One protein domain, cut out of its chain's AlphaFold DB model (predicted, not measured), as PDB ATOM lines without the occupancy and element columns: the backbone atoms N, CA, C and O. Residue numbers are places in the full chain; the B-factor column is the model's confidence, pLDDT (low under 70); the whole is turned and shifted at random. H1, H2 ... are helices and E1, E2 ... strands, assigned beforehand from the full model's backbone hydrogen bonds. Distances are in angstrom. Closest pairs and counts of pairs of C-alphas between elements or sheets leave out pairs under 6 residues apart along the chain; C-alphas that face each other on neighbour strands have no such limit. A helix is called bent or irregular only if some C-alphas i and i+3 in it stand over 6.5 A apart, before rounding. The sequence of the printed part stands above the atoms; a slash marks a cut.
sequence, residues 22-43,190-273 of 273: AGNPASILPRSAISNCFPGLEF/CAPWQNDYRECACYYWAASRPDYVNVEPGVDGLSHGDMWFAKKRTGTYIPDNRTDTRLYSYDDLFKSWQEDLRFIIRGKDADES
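AT A GLANCE: This is residues 22 to 43 and 190 to 273 of the 273 residues of an uncharacterized protein of Rugamonas sp. FT107W (UniProt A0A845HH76). With little regular structure, this is mostly loops, with a two-stranded hairpin, E1 and E2, at one end and two touching helices, H1 and H2, at the other. The printed part has 106 residues, 29 in named elements, in the order H1, E1, E2, H2; the class is mixed. It is compact, with a radius of gyration of the C-alphas of 13.7 A, and spans 43 by 31 by 24 A.

IN THESE COORDINATES: E1, residues 212 to 217, spans 13.0 A from (-2.812, 118.956, 35.268); E2, residues 223 to 227, spans 12.4 A. H1 is residues 193 to 199, 10.1 A. H2, residues 250 to 260, 11.6 A, ends at (10.302, 112.517, 40.873); it is irregular, C-alphas 255 and 258 being 8.7 A apart.

HOW THE PARTS SIT: The hairpin E1 and E2 is antiparallel at 161 degrees; N 213 and O 226, 2.9 A apart, are within hydrogen-bond range. H1 is apart from E2, and H2 from E1. H1 and H2 touch, closest at the C-alphas of Gln 194 and Leu 253, 6.4 A; they run opposite ways at a steep tilt of 69 degrees, only just short of about perpendicular. Every O i to N i+4 pair is within hydrogen-bond range in H1, 5 of 7 in H2.

THE WHOLE: The C-alphas farthest apart, of Ala 191 and Val 219, are 43.5 A apart. Residues 44 to 189 are not printed; C-alphas 43 and 190 are 10.8 A apart. The links H1 to E1 and E2 to H2 are long. Residues 22 to 41, 201 to 204 and 271 to 273 have pLDDT under 70.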
ATOM      1  N   ALA A  22      -9.313 102.275  28.809       63.59
ATOM      2  CA  ALA A  22      -9.543 102.200  30.243       63.59
ATOM      3  C   ALA A  22      -8.264 102.581  30.995       63.59
ATOM      4  O   ALA A  22      -7.186 102.067  30.711       63.59
ATOM      5  N   GLY A  23      -8.403 103.462  31.981       60.84
ATOM      6  CA  GLY A  23      -7.305 103.817  32.864       60.84
ATOM      7  C   GLY A  23      -6.361 104.908  32.364       60.84
ATOM      8  O   GLY A  23      -5.292 105.055  32.936       60.84
ATOM      9  N   ASN A  24      -6.753 105.718  31.387       63.06
ATOM     10  CA  ASN A  24      -6.009 106.931  31.057       63.06
ATOM     11  C   ASN A  24      -6.886 108.184  31.277       63.06
ATOM     12  O   ASN A  24      -8.103 108.108  31.049       63.06
ATOM     13  N   PRO A  25      -6.326 109.324  31.736       63.88
ATOM     14  CA  PRO A  25      -7.107 110.546  31.928       63.88
ATOM     15  C   PRO A  25      -7.605 111.100  30.589       63.88
ATOM     16  O   PRO A  25      -7.117 110.743  29.523       63.88
ATOM     17  N   ALA A  26      -8.592 111.998  30.615       67.31
ATOM     18  CA  ALA A  26      -9.133 112.573  29.379       67.31
ATOM     19  C   ALA A  26      -8.070 113.305  28.533       67.31
ATOM     20  O   ALA A  26      -8.198 113.337  27.310       67.31
ATOM     21  N   SER A  27      -7.027 113.838  29.177       63.66
ATOM     22  CA  SER A  27      -5.937 114.608  28.571       63.66
ATOM     23  C   SER A  27      -4.991 113.804  27.672       63.66
ATOM     24  O   SER A  27      -4.308 114.408  26.853       63.66
ATOM     25  N   ILE A  28      -4.978 112.466  27.752       61.53
ATOM     26  CA  ILE A  28      -4.114 111.626  26.896       61.53
ATOM     27  C   ILE A  28      -4.638 111.437  25.473       61.53
ATOM     28  O   ILE A  28      -3.968 110.839  24.634       61.53
ATOM     29  N   LEU A  29      -5.881 111.843  25.204       64.62
ATOM     30  CA  LEU A  29      -6.437 111.685  23.870       64.62
ATOM     31  C   LEU A  29      -5.715 112.662  22.933       64.62
ATOM     32  O   LEU A  29      -5.555 113.820  23.312       64.62
ATOM     33  N   PRO A  30      -5.371 112.272  21.692       59.59
ATOM     34  CA  PRO A  30      -4.713 113.175  20.744       59.59
ATOM     35  C   PRO A  30      -5.452 114.507  20.536       59.59
ATOM     36  O   PRO A  30      -4.832 115.528  20.284       59.59
ATOM     37  N   ARG A  31      -6.782 114.524  20.708       63.59
ATOM     38  CA  ARG A  31      -7.612 115.745  20.654       63.59
ATOM     39  C   ARG A  31      -7.369 116.740  21.797       63.59
ATOM     40  O   ARG A  31      -7.845 117.867  21.726       63.59
ATOM     41  N   SER A  32      -6.766 116.286  22.889       60.56
ATOM     42  CA  SER A  32      -6.559 117.042  24.125       60.56
ATOM     43  C   SER A  32      -5.158 117.635  24.223       60.56
ATOM     44  O   SER A  32      -4.877 118.352  25.178       60.56
ATOM     45  N   ALA A  33      -4.301 117.370  23.237       60.91
ATOM     46  CA  ALA A  33      -2.970 117.935  23.145       60.91
ATOM     47  C   ALA A  33      -2.813 118.691  21.823       60.91
ATOM     48  O   ALA A  33      -3.285 118.253  20.773       60.91
ATOM     49  N   ILE A  34      -2.097 119.814  21.862       57.47
ATOM     50  CA  ILE A  34      -1.645 120.536  20.665       57.47
ATOM     51  C   ILE A  34      -0.358 119.849  20.170       57.47
ATOM     52  O   ILE A  34       0.683 120.465  19.975       57.47
ATOM     53  N   SER A  35      -0.411 118.522  20.008       53.75
ATOM     54  CA  SER A  35       0.733 117.665  19.656       53.75
ATOM     55  C   SER A  35       1.234 117.864  18.220       53.75
ATOM     56  O   SER A  35       2.061 117.091  17.751       53.75
ATOM     57  N   ASN A  36       0.694 118.838  17.489       49.97
ATOM     58  CA  ASN A  36       0.798 118.930  16.038       49.97
ATOM     59  C   ASN A  36       1.735 120.032  15.529       49.97
ATOM     60  O   ASN A  36       2.054 120.014  14.351       49.97
ATOM     61  N   CYS A  37       2.195 120.982  16.346       49.91
ATOM     62  CA  CYS A  37       2.897 122.156  15.801       49.91
ATOM     63  C   CYS A  37       4.434 122.089  15.870       49.91
ATOM     64  O   CYS A  37       5.099 122.802  15.122       49.91
ATOM     65  N   PHE A  38       5.007 121.261  16.745       57.84
ATOM     66  CA  PHE A  38       6.440 121.249  17.070       57.84
ATOM     67  C   PHE A  38       6.896 119.819  17.400       57.84
ATOM     68  O   PHE A  38       6.032 118.974  17.653       57.84
ATOM     69  N   PRO A  39       8.208 119.504  17.337       55.50
ATOM     70  CA  PRO A  39       8.681 118.162  17.661       55.50
ATOM     71  C   PRO A  39       8.166 117.745  19.043       55.50
ATOM     72  O   PRO A  39       8.072 118.574  19.950       55.50
ATOM     73  N   GLY A  40       7.766 116.481  19.183       60.16
ATOM     74  CA  GLY A  40       7.418 115.942  20.494       60.16
ATOM     75  C   GLY A  40       8.657 115.881  21.383       60.16
ATOM     76  O   GLY A  40       9.781 115.986  20.896       60.16
ATOM     77  N   LEU A  41       8.459 115.643  22.678       65.94
ATOM     78  CA  LEU A  41       9.566 115.428  23.617       65.94
ATOM     79  C   LEU A  41      10.389 114.177  23.281       65.94
ATOM     80  O   LEU A  41      11.541 114.054  23.689       65.94
ATOM     81  N   GLU A  42       9.785 113.239  22.555       71.69
ATOM     82  CA  GLU A  42      10.348 111.926  22.279       71.69
ATOM     83  C   GLU A  42      10.910 111.814  20.860       71.69
ATOM     84  O   GLU A  42      11.956 111.198  20.658       71.69
ATOM     85  N   PHE A  43      10.216 112.397  19.874       79.06
ATOM     86  CA  PHE A  43      10.559 112.263  18.459       79.06
ATOM     87  C   PHE A  43      10.170 113.499  17.639       79.06
ATOM     88  O   PHE A  43       9.084 114.068  17.776       79.06
ATOM     89  N   CYS A 190      15.938 118.970  22.376       84.25
ATOM     90  CA  CYS A 190      16.835 119.510  23.384       84.25
ATOM     91  C   CYS A 190      17.691 118.413  24.023       84.25
ATOM     92  O   CYS A 190      17.205 117.358  24.429       84.25
ATOM     93  N   ALA A 191      18.979 118.710  24.174       84.75
ATOM     94  CA  ALA A 191      19.937 117.874  24.876       84.75
ATOM     95  C   ALA A 191      20.602 118.706  25.990       84.75
ATOM     96  O   ALA A 191      21.280 119.688  25.679       84.75
ATOM     97  N   PRO A 192      20.438 118.345  27.275       87.00
ATOM     98  CA  PRO A 192      19.615 117.247  27.790       87.00
ATOM     99  C   PRO A 192      18.101 117.545  27.705       87.00
ATOM    100  O   PRO A 192      17.680 118.698  27.803       87.00
ATOM    101  N   TRP A 193      17.280 116.502  27.543       85.31
ATOM    102  CA  TRP A 193      15.830 116.624  27.317       85.31
ATOM    103  C   TRP A 193      15.081 117.256  28.499       85.31
ATOM    104  O   TRP A 193      14.048 117.890  28.303       85.31
ATOM    105  N   GLN A 194      15.611 117.140  29.724       86.94
ATOM    106  CA  GLN A 194      14.977 117.688  30.929       86.94
ATOM    107  C   GLN A 194      14.809 119.214  30.873       86.94
ATOM    108  O   GLN A 194      13.902 119.741  31.515       86.94
ATOM    109  N   ASN A 195      15.642 119.922  30.099       85.94
ATOM    110  CA  ASN A 195      15.492 121.366  29.907       85.94
ATOM    111  C   ASN A 195      14.161 121.693  29.236       85.94
ATOM    112  O   ASN A 195      13.357 122.440  29.782       85.94
ATOM    113  N   ASP A 196      13.901 121.060  28.097       82.38
ATOM    114  CA  ASP A 196      12.657 121.230  27.349       82.38
ATOM    115  C   ASP A 196      11.456 120.732  28.149       82.38
ATOM    116  O   ASP A 196      10.416 121.385  28.259       82.38
ATOM    117  N   TYR A 197      11.659 119.613  28.844       82.00
ATOM    118  CA  TYR A 197      10.673 119.048  29.744       82.00
ATOM    119  C   TYR A 197      10.269 119.995  30.875       82.00
ATOM    120  O   TYR A 197       9.126 119.956  31.323       82.00
ATOM    121  N   ARG A 198      11.165 120.864  31.353       85.25
ATOM    122  CA  ARG A 198      10.850 121.876  32.368       85.25
ATOM    123  C   ARG A 198      10.330 123.176  31.759       85.25
ATOM    124  O   ARG A 198       9.481 123.822  32.375       85.25
ATOM    125  N   GLU A 199      10.835 123.565  30.593       79.50
ATOM    126  CA  GLU A 199      10.597 124.880  29.990       79.50
ATOM    127  C   GLU A 199       9.306 124.990  29.218       79.50
ATOM    128  O   GLU A 199       8.720 126.084  29.191       79.50
ATOM    129  N   CYS A 200       8.871 123.889  28.611       72.44
ATOM    130  CA  CYS A 200       7.743 123.959  27.717       72.44
ATOM    131  C   CYS A 200       6.487 124.462  28.406       72.44
ATOM    132  O   CYS A 200       6.197 124.151  29.568       72.44
ATOM    133  N   ALA A 201       5.785 125.318  27.668       64.50
ATOM    134  CA  ALA A 201       4.627 126.036  28.159       64.50
ATOM    135  C   ALA A 201       3.527 125.062  28.601       64.50
ATOM    136  O   ALA A 201       3.471 123.912  28.156       64.50
ATOM    137  N   CYS A 202       2.646 125.534  29.480       63.56
ATOM    138  CA  CYS A 202       1.531 124.733  29.964       63.56
ATOM    139  C   CYS A 202       0.702 124.183  28.792       63.56
ATOM    140  O   CYS A 202       0.373 124.919  27.859       63.56
ATOM    141  N   TYR A 203       0.327 122.910  28.882       65.88
ATOM    142  CA  TYR A 203      -0.561 122.170  27.978       65.88
ATOM    143  C   TYR A 203      -0.012 121.886  26.585       65.88
ATOM    144  O   TYR A 203      -0.724 121.346  25.736       65.88
ATOM    145  N   TYR A 204       1.262 122.194  26.352       69.44
ATOM    146  CA  TYR A 204       1.885 122.016  25.047       69.44
ATOM    147  C   TYR A 204       1.939 120.541  24.619       69.44
ATOM    148  O   TYR A 204       1.618 120.204  23.481       69.44
ATOM    149  N   TRP A 205       2.214 119.643  25.572       72.81
ATOM    150  CA  TRP A 205       2.246 118.194  25.351       72.81
ATOM    151  C   TRP A 205       1.428 117.427  26.383       72.81
ATOM    152  O   TRP A 205       1.869 116.388  26.857       72.81
ATOM    153  N   ALA A 206       0.226 117.894  26.722       72.25
ATOM    154  CA  ALA A 206      -0.571 117.327  27.818       72.25
ATOM    155  C   ALA A 206      -0.799 115.795  27.750       72.25
ATOM    156  O   ALA A 206      -1.079 115.177  28.776       72.25
ATOM    157  N   ALA A 207      -0.671 115.181  26.566       70.62
ATOM    158  CA  ALA A 207      -0.770 113.734  26.385       70.62
ATOM    159  C   ALA A 207       0.493 112.944  26.786       70.62
ATOM    160  O   ALA A 207       0.362 111.799  27.213       70.62
ATOM    161  N   SER A 208       1.685 113.542  26.680       73.00
ATOM    162  CA  SER A 208       2.977 112.901  27.004       73.00
ATOM    163  C   SER A 208       3.665 113.514  28.234       73.00
ATOM    164  O   SER A 208       4.381 112.836  28.965       73.00
ATOM    165  N   ARG A 209       3.406 114.800  28.484       79.75
ATOM    166  CA  ARG A 209       3.835 115.602  29.633       79.75
ATOM    167  C   ARG A 209       2.613 116.355  30.186       79.75
ATOM    168  O   ARG A 209       2.395 117.514  29.835       79.75
ATOM    169  N   PRO A 210       1.770 115.691  30.986       79.25
ATOM    170  CA  PRO A 210       0.563 116.284  31.547       79.25
ATOM    171  C   PRO A 210       0.901 117.395  32.543       79.25
ATOM    172  O   PRO A 210       1.675 117.189  33.466       79.25
ATOM    173  N   ASP A 211       0.290 118.568  32.401       81.06
ATOM    174  CA  ASP A 211       0.461 119.655  33.375       81.06
ATOM    175  C   ASP A 211      -0.500 119.505  34.561       81.06
ATOM    176  O   ASP A 211      -0.131 119.751  35.706       81.06
ATOM    177  N   TYR A 212      -1.727 119.049  34.294       84.19
ATOM    178  CA  TYR A 212      -2.812 118.956  35.268       84.19
ATOM    179  C   TYR A 212      -3.272 117.507  35.454       84.19
ATOM    180  O   TYR A 212      -3.713 116.857  34.500       84.19
ATOM    181  N   VAL A 213      -3.139 116.994  36.679       85.88
ATOM    182  CA  VAL A 213      -3.304 115.571  37.028       85.88
ATOM    183  C   VAL A 213      -4.221 115.398  38.241       85.88
ATOM    184  O   VAL A 213      -4.557 116.379  38.901       85.88
ATOM    185  N   ASN A 214      -4.649 114.161  38.527       86.88
ATOM    186  CA  ASN A 214      -5.574 113.841  39.630       86.88
ATOM    187  C   ASN A 214      -6.870 114.668  39.575       86.88
ATOM    188  O   ASN A 214      -7.335 115.195  40.582       86.88
ATOM    189  N   VAL A 215      -7.406 114.842  38.364       85.94
ATOM    190  CA  VAL A 215      -8.492 115.789  38.114       85.94
ATOM    191  C   VAL A 215      -9.840 115.201  38.521       85.94
ATOM    192  O   VAL A 215     -10.294 114.225  37.923       85.94
ATOM    193  N   GLU A 216     -10.505 115.853  39.469       85.38
ATOM    194  CA  GLU A 216     -11.842 115.519  39.956       85.38
ATOM    195  C   GLU A 216     -12.819 116.687  39.709       85.38
ATOM    196  O   GLU A 216     -12.448 117.856  39.882       85.38
ATOM    197  N   PRO A 217     -14.075 116.420  39.306       85.81
ATOM    198  CA  PRO A 217     -15.099 117.455  39.200       85.81
ATOM    199  C   PRO A 217     -15.462 118.028  40.576       85.81
ATOM    200  O   PRO A 217     -15.840 117.295  41.490       85.81
ATOM    201  N   GLY A 218     -15.391 119.347  40.706       84.56
ATOM    202  CA  GLY A 218     -15.851 120.093  41.866       84.56
ATOM    203  C   GLY A 218     -17.365 120.290  41.864       84.56
ATOM    204  O   GLY A 218     -18.021 120.377  40.823       84.56
ATOM    205  N   VAL A 219     -17.942 120.392  43.062       88.06
ATOM    206  CA  VAL A 219     -19.371 120.718  43.251       88.06
ATOM    207  C   VAL A 219     -19.706 122.166  42.874       88.06
ATOM    208  O   VAL A 219     -20.873 122.509  42.710       88.06
ATOM    209  N   ASP A 220     -18.684 123.006  42.730       87.62
ATOM    210  CA  ASP A 220     -18.744 124.389  42.257       87.62
ATOM    211  C   ASP A 220     -18.778 124.497  40.720       87.62
ATOM    212  O   ASP A 220     -18.869 125.598  40.175       87.62
ATOM    213  N   GLY A 221     -18.727 123.361  40.016       86.88
ATOM    214  CA  GLY A 221     -18.653 123.302  38.559       86.88
ATOM    215  C   GLY A 221     -17.252 123.558  37.997       86.88
ATOM    216  O   GLY A 221     -17.101 123.615  36.775       86.88
ATOM    217  N   LEU A 222     -16.236 123.701  38.853       86.62
ATOM    218  CA  LEU A 222     -14.830 123.753  38.465       86.62
ATOM    219  C   LEU A 222     -14.215 122.351  38.523       86.62
ATOM    220  O   LEU A 222     -14.839 121.388  38.957       86.62
ATOM    221  N   SER A 223     -12.982 122.214  38.050       86.44
ATOM    222  CA  SER A 223     -12.177 121.012  38.264       86.44
ATOM    223  C   SER A 223     -11.136 121.270  39.349       86.44
ATOM    224  O   SER A 223     -10.548 122.355  39.398       86.44
ATOM    225  N   HIS A 224     -10.861 120.263  40.175       87.81
ATOM    226  CA  HIS A 224      -9.780 120.277  41.161       87.81
ATOM    227  C   HIS A 224      -8.761 119.195  40.830       87.81
ATOM    228  O   HIS A 224      -9.111 118.172  40.257       87.81
ATOM    229  N   GLY A 225      -7.495 119.442  41.140       88.69
ATOM    230  CA  GLY A 225      -6.400 118.543  40.790       88.69
ATOM    231  C   GLY A 225      -5.050 119.184  41.075       88.69
ATOM    232  O   GLY A 225      -4.976 120.303  41.589       88.69
ATOM    233  N   ASP A 226      -3.983 118.493  40.708       89.56
ATOM    234  CA  ASP A 226      -2.613 118.876  41.023       89.56
ATOM    235  C   ASP A 226      -1.843 119.341  39.790       89.56
ATOM    236  O   ASP A 226      -2.082 118.896  38.666       89.56
ATOM    237  N   MET A 227      -0.858 120.210  40.024       88.62
ATOM    238  CA  MET A 227       0.205 120.446  39.051       88.62
ATOM    239  C   MET A 227       1.153 119.245  39.069       88.62
ATOM    240  O   MET A 227       1.677 118.899  40.129       88.62
ATOM    241  N   TRP A 228       1.421 118.632  37.916       87.19
ATOM    242  CA  TRP A 228       2.222 117.402  37.852       87.19
ATOM    243  C   TRP A 228       3.639 117.563  38.416       87.19
ATOM    244  O   TRP A 228       4.125 116.706  39.153       87.19
ATOM    245  N   PHE A 229       4.271 118.714  38.166       89.81
ATOM    246  CA  PHE A 229       5.588 119.036  38.720       89.81
ATOM    247  C   PHE A 229       5.575 119.404  40.204       89.81
ATOM    248  O   PHE A 229       6.634 119.713  40.747       89.81
ATOM    249  N   ALA A 230       4.431 119.419  40.887       91.56
ATOM    250  CA  ALA A 230       4.444 119.665  42.321       91.56
ATOM    251  C   ALA A 230       5.220 118.549  43.039       91.56
ATOM    252  O   ALA A 230       5.094 117.374  42.720       91.56
ATOM    253  N   LYS A 231       6.006 118.900  44.052       91.94
ATOM    254  CA  LYS A 231       6.726 117.926  44.890       91.94
ATOM    255  C   LYS A 231       5.789 117.176  45.841       91.94
ATOM    256  O   LYS A 231       6.160 116.163  46.425       91.94
ATOM    257  N   LYS A 232       4.580 117.706  46.052       90.31
ATOM    258  CA  LYS A 232       3.528 117.130  46.895       90.31
ATOM    259  C   LYS A 232       2.174 117.307  46.220       90.31
ATOM    260  O   LYS A 232       1.926 118.357  45.631       90.31
ATOM    261  N   ARG A 233       1.312 116.297  46.335       89.44
ATOM    262  CA  ARG A 233      -0.094 116.361  45.918       89.44
ATOM    263  C   ARG A 233      -0.921 116.955  47.050       89.44
ATOM    264  O   ARG A 233      -0.755 116.568  48.205       89.44
ATOM    265  N   THR A 234      -1.737 117.950  46.728       88.50
ATOM    266  CA  THR A 234      -2.588 118.661  47.695       88.50
ATOM    267  C   THR A 234      -4.012 118.860  47.177       88.50
ATOM    268  O   THR A 234      -4.798 119.535  47.837       88.50
ATOM    269  N   GLY A 235      -4.329 118.370  45.974       85.88
ATOM    270  CA  GLY A 235      -5.601 118.606  45.286       85.88
ATOM    271  C   GLY A 235      -5.799 120.056  44.830       85.88
ATOM    272  O   GLY A 235      -6.900 120.441  44.442       85.88
ATOM    273  N   THR A 236      -4.753 120.885  44.904       85.94
ATOM    274  CA  THR A 236      -4.797 122.303  44.526       85.94
ATOM    275  C   THR A 236      -3.714 122.586  43.502       85.94
ATOM    276  O   THR A 236      -2.528 122.393  43.768       85.94
ATOM    277  N   TYR A 237      -4.122 123.094  42.343       88.88
ATOM    278  CA  TYR A 237      -3.202 123.408  41.264       88.88
ATOM    279  C   TYR A 237      -2.260 124.553  41.657       88.88
ATOM    280  O   TYR A 237      -2.699 125.599  42.139       88.88
ATOM    281  N   ILE A 238      -0.961 124.362  41.422       91.50
ATOM    282  CA  ILE A 238       0.071 125.376  41.650       91.50
ATOM    283  C   ILE A 238       0.492 125.925  40.283       91.50
ATOM    284  O   ILE A 238       1.093 125.182  39.507       91.50
ATOM    285  N   PRO A 239       0.210 127.203  39.970       88.69
ATOM    286  CA  PRO A 239       0.664 127.809  38.727       88.69
ATOM    287  C   PRO A 239       2.190 127.823  38.636       88.69
ATOM    288  O   PRO A 239       2.871 128.321  39.535       88.69
ATOM    289  N   ASP A 240       2.726 127.311  37.532       86.50
ATOM    290  CA  ASP A 240       4.164 127.300  37.303       86.50
ATOM    291  C   ASP A 240       4.663 128.664  36.810       86.50
ATOM    292  O   ASP A 240       4.534 129.030  35.644       86.50
ATOM    293  N   ASN A 241       5.258 129.421  37.727       85.69
ATOM    294  CA  ASN A 241       5.934 130.689  37.453       85.69
ATOM    295  C   ASN A 241       7.465 130.533  37.338       85.69
ATOM    296  O   ASN A 241       8.186 131.531  37.381       85.69
ATOM    297  N   ARG A 242       7.967 129.291  37.263       82.94
ATOM    298  CA  ARG A 242       9.392 128.910  37.230       82.94
ATOM    299  C   ARG A 242      10.229 129.290  38.458       82.94
ATOM    300  O   ARG A 242      11.441 129.114  38.445       82.94
ATOM    301  N   THR A 243       9.601 129.781  39.522       87.88
ATOM    302  CA  THR A 243      10.279 130.217  40.759       87.88
ATOM    303  C   THR A 243       9.689 129.594  42.024       87.88
ATOM    304  O   THR A 243      10.328 129.624  43.075       87.88
ATOM    305  N   ASP A 244       8.494 129.006  41.940       91.75
ATOM    306  CA  ASP A 244       7.844 128.332  43.059       91.75
ATOM    307  C   ASP A 244       8.604 127.055  43.447       91.75
ATOM    308  O   ASP A 244       8.657 126.075  42.706       91.75
ATOM    309  N   THR A 245       9.180 127.064  44.646       94.38
ATOM    310  CA  THR A 245      10.020 125.978  45.176       94.38
ATOM    311  C   THR A 245       9.243 124.703  45.502       94.38
ATOM    312  O   THR A 245       9.852 123.656  45.743       94.38
ATOM    313  N   ARG A 246       7.904 124.765  45.496       94.12
ATOM    314  CA  ARG A 246       7.035 123.589  45.617       94.12
ATOM    315  C   ARG A 246       7.018 122.754  44.342       94.12
ATOM    316  O   ARG A 246       6.546 121.622  44.402       94.12
ATOM    317  N   LEU A 247       7.499 123.285  43.221       92.94
ATOM    318  CA  LEU A 247       7.606 122.578  41.950       92.94
ATOM    319  C   LEU A 247       9.027 122.037  41.744       92.94
ATOM    320  O   LEU A 247       9.997 122.595  42.260       92.94
ATOM    321  N   TYR A 248       9.160 120.953  40.984       91.94
ATOM    322  CA  TYR A 248      10.456 120.425  40.565       91.94
ATOM    323  C   TYR A 248      11.226 121.449  39.718       91.94
ATOM    324  O   TYR A 248      10.699 122.078  38.794       91.94
ATOM    325  N   SER A 249      12.496 121.631  40.068       90.88
ATOM    326  CA  SER A 249      13.462 122.470  39.361       90.88
ATOM    327  C   SER A 249      14.256 121.657  38.335       90.88
ATOM    328  O   SER A 249      14.191 120.429  38.322       90.88
ATOM    329  N   TYR A 250      15.049 122.331  37.500       89.69
ATOM    330  CA  TYR A 250      16.006 121.656  36.613       89.69
ATOM    331  C   TYR A 250      16.971 120.760  37.393       89.69
ATOM    332  O   TYR A 250      17.199 119.622  37.001       89.69
ATOM    333  N   ASP A 251      17.488 121.248  38.523       91.62
ATOM    334  CA  ASP A 251      18.425 120.500  39.361       91.62
ATOM    335  C   ASP A 251      17.804 119.224  39.928       91.62
ATOM    336  O   ASP A 251      18.493 118.208  40.020       91.62
ATOM    337  N   ASP A 252      16.523 119.274  40.305       93.19
ATOM    338  CA  ASP A 252      15.794 118.089  40.764       93.19
ATOM    339  C   ASP A 252      15.692 117.074  39.611       93.19
ATOM    340  O   ASP A 252      16.145 115.937  39.733       93.19
ATOM    341  N   LEU A 253      15.221 117.507  38.434       91.56
ATOM    342  CA  LEU A 253      15.064 116.624  37.269       91.56
ATOM    343  C   LEU A 253      16.400 116.048  36.769       91.56
ATOM    344  O   LEU A 253      16.472 114.892  36.356       91.56
ATOM    345  N   PHE A 254      17.492 116.806  36.823       92.19
ATOM    346  CA  PHE A 254      18.804 116.285  36.440       92.19
ATOM    347  C   PHE A 254      19.336 115.216  37.391       92.19
ATOM    348  O   PHE A 254      20.085 114.344  36.951       92.19
ATOM    349  N   LYS A 255      18.962 115.269  38.670       93.56
ATOM    350  CA  LYS A 255      19.444 114.330  39.688       93.56
ATOM    351  C   LYS A 255      18.557 113.100  39.815       93.56
ATOM    352  O   LYS A 255      19.088 112.002  39.956       93.56
ATOM    353  N   SER A 256      17.239 113.279  39.772       92.69
ATOM    354  CA  SER A 256      16.288 112.271  40.249       92.69
ATOM    355  C   SER A 256      14.984 112.215  39.450       92.69
ATOM    356  O   SER A 256      13.986 111.721  39.966       92.69
ATOM    357  N   TRP A 257      14.962 112.627  38.170       89.62
ATOM    358  CA  TRP A 257      13.720 112.604  37.368       89.62
ATOM    359  C   TRP A 257      12.971 111.262  37.400       89.62
ATOM    360  O   TRP A 257      11.747 111.265  37.361       89.62
ATOM    361  N   GLN A 258      13.675 110.124  37.477       87.44
ATOM    362  CA  GLN A 258      13.051 108.791  37.526       87.44
ATOM    363  C   GLN A 258      12.259 108.546  38.814       87.44
ATOM    364  O   GLN A 258      11.325 107.750  38.816       87.44
ATOM    365  N   GLU A 259      12.661 109.191  39.906       87.75
ATOM    366  CA  GLU A 259      12.009 109.101  41.213       87.75
ATOM    367  C   GLU A 259      10.905 110.161  41.341       87.75
ATOM    368  O   GLU A 259       9.854 109.913  41.935       87.75
ATOM    369  N   ASP A 260      11.146 111.332  40.752       88.00
ATOM    370  CA  ASP A 260      10.302 112.517  40.873       88.00
ATOM    371  C   ASP A 260       9.107 112.516  39.912       88.00
ATOM    372  O   ASP A 260       8.003 112.928  40.279       88.00
ATOM    373  N   LEU A 261       9.296 112.039  38.678       85.94
ATOM    374  CA  LEU A 261       8.242 111.984  37.668       85.94
ATOM    375  C   LEU A 261       7.502 110.654  37.742       85.94
ATOM    376  O   LEU A 261       8.042 109.590  37.445       85.94
ATOM    377  N   ARG A 262       6.224 110.727  38.109       83.75
ATOM    378  CA  ARG A 262       5.372 109.551  38.268       83.75
ATOM    379  C   ARG A 262       4.537 109.294  37.024       83.75
ATOM    380  O   ARG A 262       3.975 110.220  36.437       83.75
ATOM    381  N   PHE A 263       4.418 108.019  36.661       80.25
ATOM    382  CA  PHE A 263       3.481 107.585  35.632       80.25
ATOM    383  C   PHE A 263       2.044 107.845  36.068       80.25
ATOM    384  O   PHE A 263       1.682 107.606  37.219       80.25
ATOM    385  N   ILE A 264       1.212 108.261  35.118       78.69
ATOM    386  CA  ILE A 264      -0.221 108.383  35.354       78.69
ATOM    387  C   ILE A 264      -0.898 107.063  35.031       78.69
ATOM    388  O   ILE A 264      -0.910 106.614  33.886       78.69
ATOM    389  N   ILE A 265      -1.527 106.479  36.039       76.38
ATOM    390  CA  ILE A 265      -2.302 105.254  35.939       76.38
ATOM    391  C   ILE A 265      -3.720 105.573  36.400       76.38
ATOM    392  O   ILE A 265      -3.959 106.059  37.498       76.38
ATOM    393  N   ARG A 266      -4.704 105.313  35.541       74.56
ATOM    394  CA  ARG A 266      -6.131 105.582  35.802       74.56
ATOM    395  C   ARG A 266      -6.441 107.041  36.119       74.56
ATOM    396  O   ARG A 266      -7.375 107.330  36.854       74.56
ATOM    397  N   GLY A 267      -5.691 107.948  35.497       73.44
ATOM    398  CA  GLY A 267      -5.818 109.388  35.715       73.44
ATOM    399  C   GLY A 267      -5.202 109.881  37.020       73.44
ATOM    400  O   GLY A 267      -5.333 111.066  37.318       73.44
ATOM    401  N   LYS A 268      -4.513 108.997  37.752       79.25
ATOM    402  CA  LYS A 268      -3.814 109.321  38.987       79.25
ATOM    403  C   LYS A 268      -2.320 109.101  38.858       79.25
ATOM    404  O   LYS A 268      -1.897 108.126  38.248       79.25
ATOM    405  N   ASP A 269      -1.530 109.996  39.427       83.19
ATOM    406  CA  ASP A 269      -0.068 109.876  39.451       83.19
ATOM    407  C   ASP A 269       0.479 109.459  40.828       83.19
ATOM    408  O   ASP A 269       1.688 109.365  41.040       83.19
ATOM    409  N   ALA A 270      -0.419 109.176  41.768       75.12
ATOM    410  CA  ALA A 270      -0.138 108.608  43.072       75.12
ATOM    411  C   ALA A 270      -1.288 107.675  43.488       75.12
ATOM    412  O   ALA A 270      -2.441 107.899  43.118       75.12
ATOM    413  N   ASP A 271      -0.967 106.638  44.268       66.38
ATOM    414  CA  ASP A 271      -1.966 105.703  44.810       66.38
ATOM    415  C   ASP A 271      -2.895 106.381  45.833       66.38
ATOM    416  O   ASP A 271      -4.074 106.039  45.939       66.38
ATOM    417  N   GLU A 272      -2.371 107.382  46.544       57.88
ATOM    418  CA  GLU A 272      -3.101 108.249  47.467       57.88
ATOM    419  C   GLU A 272      -3.127 109.666  46.880       57.88
ATOM    420  O   GLU A 272      -2.084 110.306  46.725       57.88
ATOM    421  N   SER A 273      -4.322 110.129  46.515       50.22
ATOM    422  CA  SER A 273      -4.609 111.469  45.987       50.22
ATOM    423  C   SER A 273      -5.742 112.089  46.787       50.22
ATOM    424  O   SER A 273      -6.791 111.397  46.842       50.22
TER     425      SER A 273